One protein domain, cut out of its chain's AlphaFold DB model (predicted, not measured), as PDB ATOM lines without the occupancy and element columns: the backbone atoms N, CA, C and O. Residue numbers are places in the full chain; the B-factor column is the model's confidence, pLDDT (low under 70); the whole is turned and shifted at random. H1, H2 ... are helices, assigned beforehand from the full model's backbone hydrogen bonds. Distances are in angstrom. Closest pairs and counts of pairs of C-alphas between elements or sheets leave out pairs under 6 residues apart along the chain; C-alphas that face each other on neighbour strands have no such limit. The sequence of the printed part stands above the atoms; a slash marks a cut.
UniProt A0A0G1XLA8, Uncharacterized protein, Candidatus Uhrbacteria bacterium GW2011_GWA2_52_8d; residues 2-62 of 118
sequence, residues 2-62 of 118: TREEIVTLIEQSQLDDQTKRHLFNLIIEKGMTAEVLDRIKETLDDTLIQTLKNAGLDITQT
ATOM      1  N   THR A   2       9.826  -5.941  27.728       77.81
ATOM      2  CA  THR A   2       9.526  -4.765  28.553       77.81
ATOM      3  C   THR A   2      10.287  -4.825  29.877       77.81
ATOM      4  O   THR A   2      10.766  -5.878  30.294       77.81
ATOM      5  N   ARG A   3      10.390  -3.688  30.575       75.38
ATOM      6  CA  ARG A   3      11.013  -3.627  31.908       75.38
ATOM      7  C   ARG A   3      10.350  -4.586  32.903       75.38
ATOM      8  O   ARG A   3      11.040  -5.206  33.701       75.38
ATOM      9  N   GLU A   4       9.029  -4.705  32.850       76.44
ATOM     10  CA  GLU A   4       8.243  -5.558  33.750       76.44
ATOM     11  C   GLU A   4       8.491  -7.047  33.489       76.44
ATOM     12  O   GLU A   4       8.645  -7.815  34.438       76.44
ATOM     13  N   GLU A   5       8.623  -7.448  32.221       76.94
ATOM     14  CA  GLU A   5       8.991  -8.821  31.848       76.94
ATOM     15  C   GLU A   5      10.370  -9.200  32.406       76.94
ATOM     16  O   GLU A   5      10.555 -10.297  32.926       76.94
ATOM     17  N   ILE A   6      11.329  -8.272  32.372       77.12
ATOM     18  CA  ILE A   6      12.692  -8.508  32.869       77.12
ATOM     19  C   ILE A   6      12.754  -8.549  34.383       77.12
ATOM     20  O   ILE A   6      13.428  -9.409  34.948       77.12
ATOM     21  N   VAL A   7      12.041  -7.644  35.049       81.00
ATOM     22  CA  VAL A   7      11.939  -7.677  36.507       81.00
ATOM     23  C   VAL A   7      11.340  -9.009  36.953       81.00
ATOM     24  O   VAL A   7      11.910  -9.669  37.818       81.00
ATOM     25  N   THR A   8      10.278  -9.457  36.282       81.81
ATOM     26  CA  THR A   8       9.646 -10.756  36.542       81.81
ATOM     27  C   THR A   8      10.618 -11.919  36.323       81.81
ATOM     28  O   THR A   8      10.692 -12.817  37.161       81.81
ATOM     29  N   LEU A   9      11.409 -11.898  35.242       80.75
ATOM     30  CA  LEU A   9      12.437 -12.913  34.974       80.75
ATOM     31  C   LEU A   9      13.494 -12.973  36.084       80.75
ATOM     32  O   LEU A   9      13.843 -14.062  36.540       80.75
ATOM     33  N   ILE A  10      13.978 -11.822  36.557       82.56
ATOM     34  CA  ILE A  10      14.952 -11.764  37.653       82.56
ATOM     35  C   ILE A  10      14.323 -12.274  38.956       82.56
ATOM     36  O   ILE A  10      14.953 -13.068  39.654       82.56
ATOM     37  N   GLU A  11      13.086 -11.890  39.283       82.81
ATOM     38  CA  GLU A  11      12.398 -12.362  40.493       82.81
ATOM     39  C   GLU A  11      12.194 -13.881  40.493       82.81
ATOM     40  O   GLU A  11      12.488 -14.540  41.495       82.81
ATOM     41  N   GLN A  12      11.747 -14.434  39.361       81.00
ATOM     42  CA  GLN A  12      11.451 -15.859  39.188       81.00
ATOM     43  C   GLN A  12      12.697 -16.729  38.981       81.00
ATOM     44  O   GLN A  12      12.617 -17.954  39.084       81.00
ATOM     45  N   SER A  13      13.852 -16.121  38.710       78.81
ATOM     46  CA  SER A  13      15.108 -16.851  38.568       78.81
ATOM     47  C   SER A  13      15.543 -17.531  39.874       78.81
ATOM     48  O   SER A  13      15.204 -17.104  40.983       78.81
ATOM     49  N   GLN A  14      16.366 -18.571  39.745       79.44
ATOM     50  CA  GLN A  14      17.019 -19.259  40.868       79.44
ATOM     51  C   GLN A  14      18.271 -18.508  41.378       79.44
ATOM     52  O   GLN A  14      19.068 -19.080  42.117       79.44
ATOM     53  N   LEU A  15      18.466 -17.244  40.976       81.06
ATOM     54  CA  LEU A  15      19.574 -16.410  41.444       81.06
ATOM     55  C   LEU A  15      19.491 -16.181  42.959       81.06
ATOM     56  O   LEU A  15      18.401 -16.119  43.535       81.06
ATOM     57  N   ASP A  16      20.639 -15.993  43.602       83.12
ATOM     58  CA  ASP A  16      20.677 -15.555  44.993       83.12
ATOM     59  C   ASP A  16      20.211 -14.092  45.138       83.12
ATOM     60  O   ASP A  16      20.258 -13.288  44.198       83.12
ATOM     61  N   ASP A  17      19.772 -13.727  46.343       82.75
ATOM     62  CA  ASP A  17      19.204 -12.405  46.624       82.75
ATOM     63  C   ASP A  17      20.184 -11.250  46.377       82.75
ATOM     64  O   ASP A  17      19.763 -10.141  46.031       82.75
ATOM     65  N   GLN A  18      21.487 -11.480  46.554       80.50
ATOM     66  CA  GLN A  18      22.501 -10.456  46.325       80.50
ATOM     67  C   GLN A  18      22.639 -10.179  44.824       80.50
ATOM     68  O   GLN A  18      22.649  -9.014  44.416       80.50
ATOM     69  N   THR A  19      22.666 -11.228  44.004       80.38
ATOM     70  CA  THR A  19      22.719 -11.114  42.543       80.38
ATOM     71  C   THR A  19      21.445 -10.480  41.984       80.38
ATOM     72  O   THR A  19      21.531  -9.545  41.187       80.38
ATOM     73  N   LYS A  20      20.259 -10.871  42.472       83.75
ATOM     74  CA  LYS A  20      18.986 -10.227  42.085       83.75
ATOM     75  C   LYS A  20      18.990  -8.729  42.384       83.75
ATOM     76  O   LYS A  20      18.680  -7.919  41.511       83.75
ATOM     77  N   ARG A  21      19.397  -8.339  43.599       85.44
ATOM     78  CA  ARG A  21      19.519  -6.922  43.990       85.44
ATOM     79  C   ARG A  21      20.503  -6.161  43.111       85.44
ATOM     80  O   ARG A  21      20.229  -5.017  42.763       85.44
ATOM     81  N   HIS A  22      21.622  -6.783  42.747       84.50
ATOM     82  CA  HIS A  22      22.594  -6.166  41.854       84.50
ATOM     83  C   HIS A  22      21.989  -5.873  40.478       84.50
ATOM     84  O   HIS A  22      22.097  -4.742  40.010       84.50
ATOM     85  N   LEU A  23      21.290  -6.840  39.872       83.25
ATOM     86  CA  LEU A  23      20.632  -6.656  38.575       83.25
ATOM     87  C   LEU A  23      19.527  -5.591  38.632       83.25
ATOM     88  O   LEU A  23      19.437  -4.755  37.735       83.25
ATOM     89  N   PHE A  24      18.732  -5.550  39.708       85.38
ATOM     90  CA  PHE A  24      17.736  -4.489  39.890       85.38
ATOM     91  C   PHE A  24      18.365  -3.106  40.021       85.38
ATOM     92  O   PHE A  24      17.894  -2.168  39.379       85.38
ATOM     93  N   ASN A  25      19.440  -2.973  40.799       85.62
ATOM     94  CA  ASN A  25      20.169  -1.711  40.895       85.62
ATOM     95  C   ASN A  25      20.737  -1.298  39.536       85.62
ATOM     96  O   ASN A  25      20.648  -0.131  39.179       85.62
ATOM     97  N   LEU A  26      21.226  -2.252  38.743       81.38
ATOM     98  CA  LEU A  26      21.711  -2.010  37.385       81.38
ATOM     99  C   LEU A  26      20.609  -1.435  36.479       81.38
ATOM    100  O   LEU A  26      20.830  -0.424  35.816       81.38
ATOM    101  N   ILE A  27      19.401  -2.010  36.525       82.94
ATOM    102  CA  ILE A  27      18.223  -1.498  35.801       82.94
ATOM    103  C   ILE A  27      17.819  -0.103  36.302       82.94
ATOM    104  O   ILE A  27      17.385   0.732  35.511       82.94
ATOM    105  N   ILE A  28      17.911   0.157  37.609       81.94
ATOM    106  CA  ILE A  28      17.515   1.437  38.217       81.94
ATOM    107  C   ILE A  28      18.526   2.547  37.898       81.94
ATOM    108  O   ILE A  28      18.112   3.650  37.553       81.94
ATOM    109  N   GLU A  29      19.825   2.268  38.010       79.00
ATOM    110  CA  GLU A  29      20.896   3.257  37.852       79.00
ATOM    111  C   GLU A  29      21.223   3.542  36.388       79.00
ATOM    112  O   GLU A  29      21.421   4.697  36.016       79.00
ATOM    113  N   LYS A  30      21.294   2.497  35.556       78.88
ATOM    114  CA  LYS A  30      21.694   2.619  34.147       78.88
ATOM    115  C   LYS A  30      20.520   2.597  33.175       78.88
ATOM    116  O   LYS A  30      20.689   2.952  32.013       78.88
ATOM    117  N   GLY A  31      19.332   2.224  33.643       78.62
ATOM    118  CA  GLY A  31      18.160   2.064  32.797       78.62
ATOM    119  C   GLY A  31      18.166   0.755  32.004       78.62
ATOM    120  O   GLY A  31      19.024  -0.110  32.149       78.62
ATOM    121  N   MET A  32      17.158   0.619  31.148       78.62
ATOM    122  CA  MET A  32      16.962  -0.513  30.239       78.62
ATOM    123  C   MET A  32      17.761  -0.306  28.940       78.62
ATOM    124  O   MET A  32      17.175  -0.076  27.883       78.62
ATOM    125  N   THR A  33      19.091  -0.321  29.017       77.75
ATOM    126  CA  THR A  33      19.964  -0.222  27.831       77.75
ATOM    127  C   THR A  33      20.367  -1.606  27.322       77.75
ATOM    128  O   THR A  33      20.288  -2.583  28.065       77.75
ATOM    129  N   ALA A  34      20.818  -1.702  26.066       73.00
ATOM    130  CA  ALA A  34      21.259  -2.966  25.466       73.00
ATOM    131  C   ALA A  34      22.342  -3.674  26.306       73.00
ATOM    132  O   ALA A  34      22.191  -4.845  26.627       73.00
ATOM    133  N   GLU A  35      23.348  -2.940  26.793       73.62
ATOM    134  CA  GLU A  35      24.378  -3.487  27.693       73.62
ATOM    135  C   GLU A  35      23.805  -4.086  28.984       73.62
ATOM    136  O   GLU A  35      24.280  -5.111  29.469       73.62
ATOM    137  N   VAL A  36      22.792  -3.444  29.575       76.06
ATOM    138  CA  VAL A  36      22.164  -3.934  30.811       76.06
ATOM    139  C   VAL A  36      21.370  -5.208  30.535       76.06
ATOM    140  O   VAL A  36      21.404  -6.137  31.340       76.06
ATOM    141  N   LEU A  37      20.693  -5.268  29.387       73.44
ATOM    142  CA  LEU A  37      19.966  -6.449  28.931       73.44
ATOM    143  C   LEU A  37      20.895  -7.641  28.708       73.44
ATOM    144  O   LEU A  37      20.607  -8.726  29.215       73.44
ATOM    145  N   ASP A  38      22.013  -7.423  28.020       81.94
ATOM    146  CA  ASP A  38      23.008  -8.464  27.764       81.94
ATOM    147  C   ASP A  38      23.600  -8.980  29.077       81.94
ATOM    148  O   ASP A  38      23.637 -10.186  29.315       81.94
ATOM    149  N   ARG A  39      23.931  -8.075  30.007       78.19
ATOM    150  CA  ARG A  39      24.457  -8.436  31.330       78.19
ATOM    151  C   ARG A  39      23.481  -9.284  32.151       78.19
ATOM    152  O   ARG A  39      23.894 -10.227  32.831       78.19
ATOM    153  N   ILE A  40      22.192  -8.937  32.130       78.88
ATOM    154  CA  ILE A  40      21.141  -9.704  32.817       78.88
ATOM    155  C   ILE A  40      21.022 -11.096  32.200       78.88
ATOM    156  O   ILE A  40      20.918 -12.081  32.931       78.88
ATOM    157  N   LYS A  41      21.059 -11.175  30.869       81.19
ATOM    158  CA  LYS A  41      20.938 -12.431  30.139       81.19
ATOM    159  C   LYS A  41      22.114 -13.367  30.413       81.19
ATOM    160  O   LYS A  41      21.873 -14.494  30.829       81.19
ATOM    161  N   GLU A  42      23.349 -12.875  30.310       85.62
ATOM    162  CA  GLU A  42      24.557 -13.640  30.658       85.62
ATOM    163  C   GLU A  42      24.477 -14.210  32.080       85.62
ATOM    164  O   GLU A  42      24.731 -15.389  32.303       85.62
ATOM    165  N   THR A  43      24.050 -13.390  33.047       80.50
ATOM    166  CA  THR A  43      23.959 -13.808  34.456       80.50
ATOM    167  C   THR A  43      22.941 -14.940  34.661       80.50
ATOM    168  O   THR A  43      23.157 -15.851  35.469       80.50
ATOM    169  N   LEU A  44      21.813 -14.885  33.948       79.12
ATOM    170  CA  LEU A  44      20.783 -15.923  33.993       79.12
ATOM    171  C   LEU A  44      21.255 -17.214  33.315       79.12
ATOM    172  O   LEU A  44      21.076 -18.291  33.892       79.12
ATOM    173  N   ASP A  45      21.889 -17.105  32.147       81.00
ATOM    174  CA  ASP A  45      22.404 -18.246  31.387       81.00
ATOM    175  C   ASP A  45      23.509 -18.980  32.167       81.00
ATOM    176  O   ASP A  45      23.440 -20.202  32.337       81.00
ATOM    177  N   ASP A  46      24.455 -18.250  32.763       80.44
ATOM    178  CA  ASP A  46      25.511 -18.827  33.606       80.44
ATOM    179  C   ASP A  46      24.940 -19.584  34.809       80.44
ATOM    180  O   ASP A  46      25.392 -20.682  35.155       80.44
ATOM    181  N   THR A  47      23.909 -19.029  35.444       75.44
ATOM    182  CA  THR A  47      23.262 -19.664  36.599       75.44
ATOM    183  C   THR A  47      22.537 -20.940  36.198       75.44
ATOM    184  O   THR A  47      22.610 -21.948  36.913       75.44
ATOM    185  N   LEU A  48      21.863 -20.930  35.048       71.38
ATOM    186  CA  LEU A  48      21.212 -22.112  34.495       71.38
ATOM    187  C   LEU A  48      22.245 -23.215  34.224       71.38
ATOM    188  O   LEU A  48      22.064 -24.351  34.670       71.38
ATOM    189  N   ILE A  49      23.359 -22.868  33.575       74.69
ATOM    190  CA  ILE A  49      24.461 -23.790  33.276       74.69
ATOM    191  C   ILE A  49      25.045 -24.383  34.566       74.69
ATOM    192  O   ILE A  49      25.197 -25.602  34.667       74.69
ATOM    193  N   GLN A  50      25.328 -23.558  35.578       74.12
ATOM    194  CA  GLN A  50      25.850 -24.030  36.869       74.12
ATOM    195  C   GLN A  50      24.862 -24.946  37.594       74.12
ATOM    196  O   GLN A  50      25.258 -25.971  38.151       74.12
ATOM    197  N   THR A  51      23.571 -24.616  37.564       66.44
ATOM    198  CA  THR A  51      22.521 -25.428  38.192       66.44
ATOM    199  C   THR A  51      22.425 -26.804  37.535       66.44
ATOM    200  O   THR A  51      22.373 -27.821  38.228       66.44
ATOM    201  N   LEU A  52      22.472 -26.856  36.204       65.94
ATOM    202  CA  LEU A  52      22.444 -28.106  35.443       65.94
ATOM    203  C   LEU A  52      23.706 -28.939  35.684       65.94
ATOM    204  O   LEU A  52      23.612 -30.140  35.948       65.94
ATOM    205  N   LYS A  53      24.873 -28.291  35.728       70.69
ATOM    206  CA  LYS A  53      26.143 -28.939  36.072       70.69
ATOM    207  C   LYS A  53      26.123 -29.540  37.482       70.69
ATOM    208  O   LYS A  53      26.544 -30.682  37.660       70.69
ATOM    209  N   ASN A  54      25.579 -28.823  38.466       70.50
ATOM    210  CA  ASN A  54      25.410 -29.312  39.840       70.50
ATOM    211  C   ASN A  54      24.402 -30.469  39.938       70.50
ATOM    212  O   ASN A  54      24.555 -31.344  40.789       70.50
ATOM    213  N   ALA A  55      23.410 -30.514  39.046       63.25
ATOM    214  CA  ALA A  55      22.486 -31.638  38.903       63.25
ATOM    215  C   ALA A  55      23.102 -32.851  38.168       63.25
ATOM    216  O   ALA A  55      22.413 -33.843  37.934       63.25
ATOM    217  N   GLY A  56      24.387 -32.790  37.795       58.22
ATOM    218  CA  GLY A  56      25.081 -33.839  37.040       58.22
ATOM    219  C   GLY A  56      24.709 -33.884  35.553       58.22
ATOM    220  O   GLY A  56      25.107 -34.810  34.850       58.22
ATOM    221  N   LEU A  57      23.957 -32.893  35.071       62.19
ATOM    222  CA  LEU A  57      23.570 -32.729  33.678       62.19
ATOM    223  C   LEU A  57      24.529 -31.734  33.021       62.19
ATOM    224  O   LEU A  57      24.274 -30.531  32.982       62.19
ATOM    225  N   ASP A  58      25.641 -32.234  32.485       65.69
ATOM    226  CA  ASP A  58      26.506 -31.422  31.625       65.69
ATOM    227  C   ASP A  58      25.882 -31.302  30.227       65.69
ATOM    228  O   ASP A  58      26.285 -31.960  29.264       65.69
ATOM    229  N   ILE A  59      24.834 -30.479  30.128       63.00
ATOM    230  CA  ILE A  59      24.168 -30.222  28.851       63.00
ATOM    231  C   ILE A  59      25.041 -29.397  27.903       63.00
ATOM    232  O   ILE A  59      24.833 -29.473  26.697       63.00
ATOM    233  N   THR A  60      26.060 -28.689  28.407       64.25
ATOM    234  CA  THR A  60      26.969 -27.873  27.578       64.25
ATOM    235  C   THR A  60      27.823 -28.715  26.626       64.25
ATOM    236  O   THR A  60      28.299 -28.243  25.595       64.25
ATOM    237  N   GLN A  61      27.969 -30.007  26.926       64.88
ATOM    238  CA  GLN A  61      28.640 -30.979  26.064       64.88
ATOM    239  C   GLN A  61      27.698 -31.634  25.044       64.88
ATOM    240  O   GLN A  61      28.174 -32.329  24.143       64.88
ATOM    241  N   THR A  62      26.380 -31.443  25.166       70.69
ATOM    242  CA  THR A  62      25.414 -32.071  24.258       70.69
ATOM    243  C   THR A  62      25.455 -31.411  22.885       70.69
ATOM    244  O   THR A  62      25.663 -30.203  22.752       70.69
TER     245      THR A  62
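AT A GLANCE: This is residues 2 to 62 of the 118 residues of an uncharacterized protein of Candidatus Uhrbacteria bacterium GW2011_GWA2_52_8d (UniProt A0A0G1XLA8). Three helices lie side by side in a small up-and-down bundle, with the short H1 and the longer H2 packed as a hairpin and H2 folding back into H3. H3 makes the length: its first part lies beside the other two, it then runs on past them, and residues 55 to 62 turn aside at its far end. The printed part has 61 residues with three named helices, H1, H2 and H3 in that order, and no named strand; the class is all helix. It is only just loose, close to compact, with a radius of gyration of the C-alphas of 12.7 A, and elongated, spanning 37 by 22 by 16 A.

HOW THE PARTS SIT: H1, residues 3 to 12, touches residues 20 to 24 of H2, residues 17 to 30; the closest C-alphas, those of Ile 10 and Lys 20, are 6.2 A apart. They form a helical hairpin, running opposite ways at a shallow tilt of 11 degrees. H2 touches residues 36 to 40 of H3, residues 34 to 54, with the C-alphas of Leu 23 and Ile 40 closest at 6.5 A. This second helical hairpin has a shallow tilt of 13 degrees, opposite ways. H1 and H3 are near each other. In H1, H2 and H3 every O i to N i+4 pair is within hydrogen-bond range.

IN THESE COORDINATES: H1 begins at C-alpha 3, (11.013, -3.627, 31.908), and measures 14.2 A from first to last C-alpha. H2 measures 19.7 A and begins at C-alpha 17, (19.204, -12.405, 46.624). H3 measures 30.3 A and ends at C-alpha 54, (25.410, -29.312, 39.840).

THE WHOLE: The two C-alphas farthest apart, those of Glu 29 and Thr 62, are 38.1 A apart. The printed part has no cut, and both links are tight. The mean pLDDT of the printed part is 76.9; residues 51 to 52 and 55 to 61 are under 70.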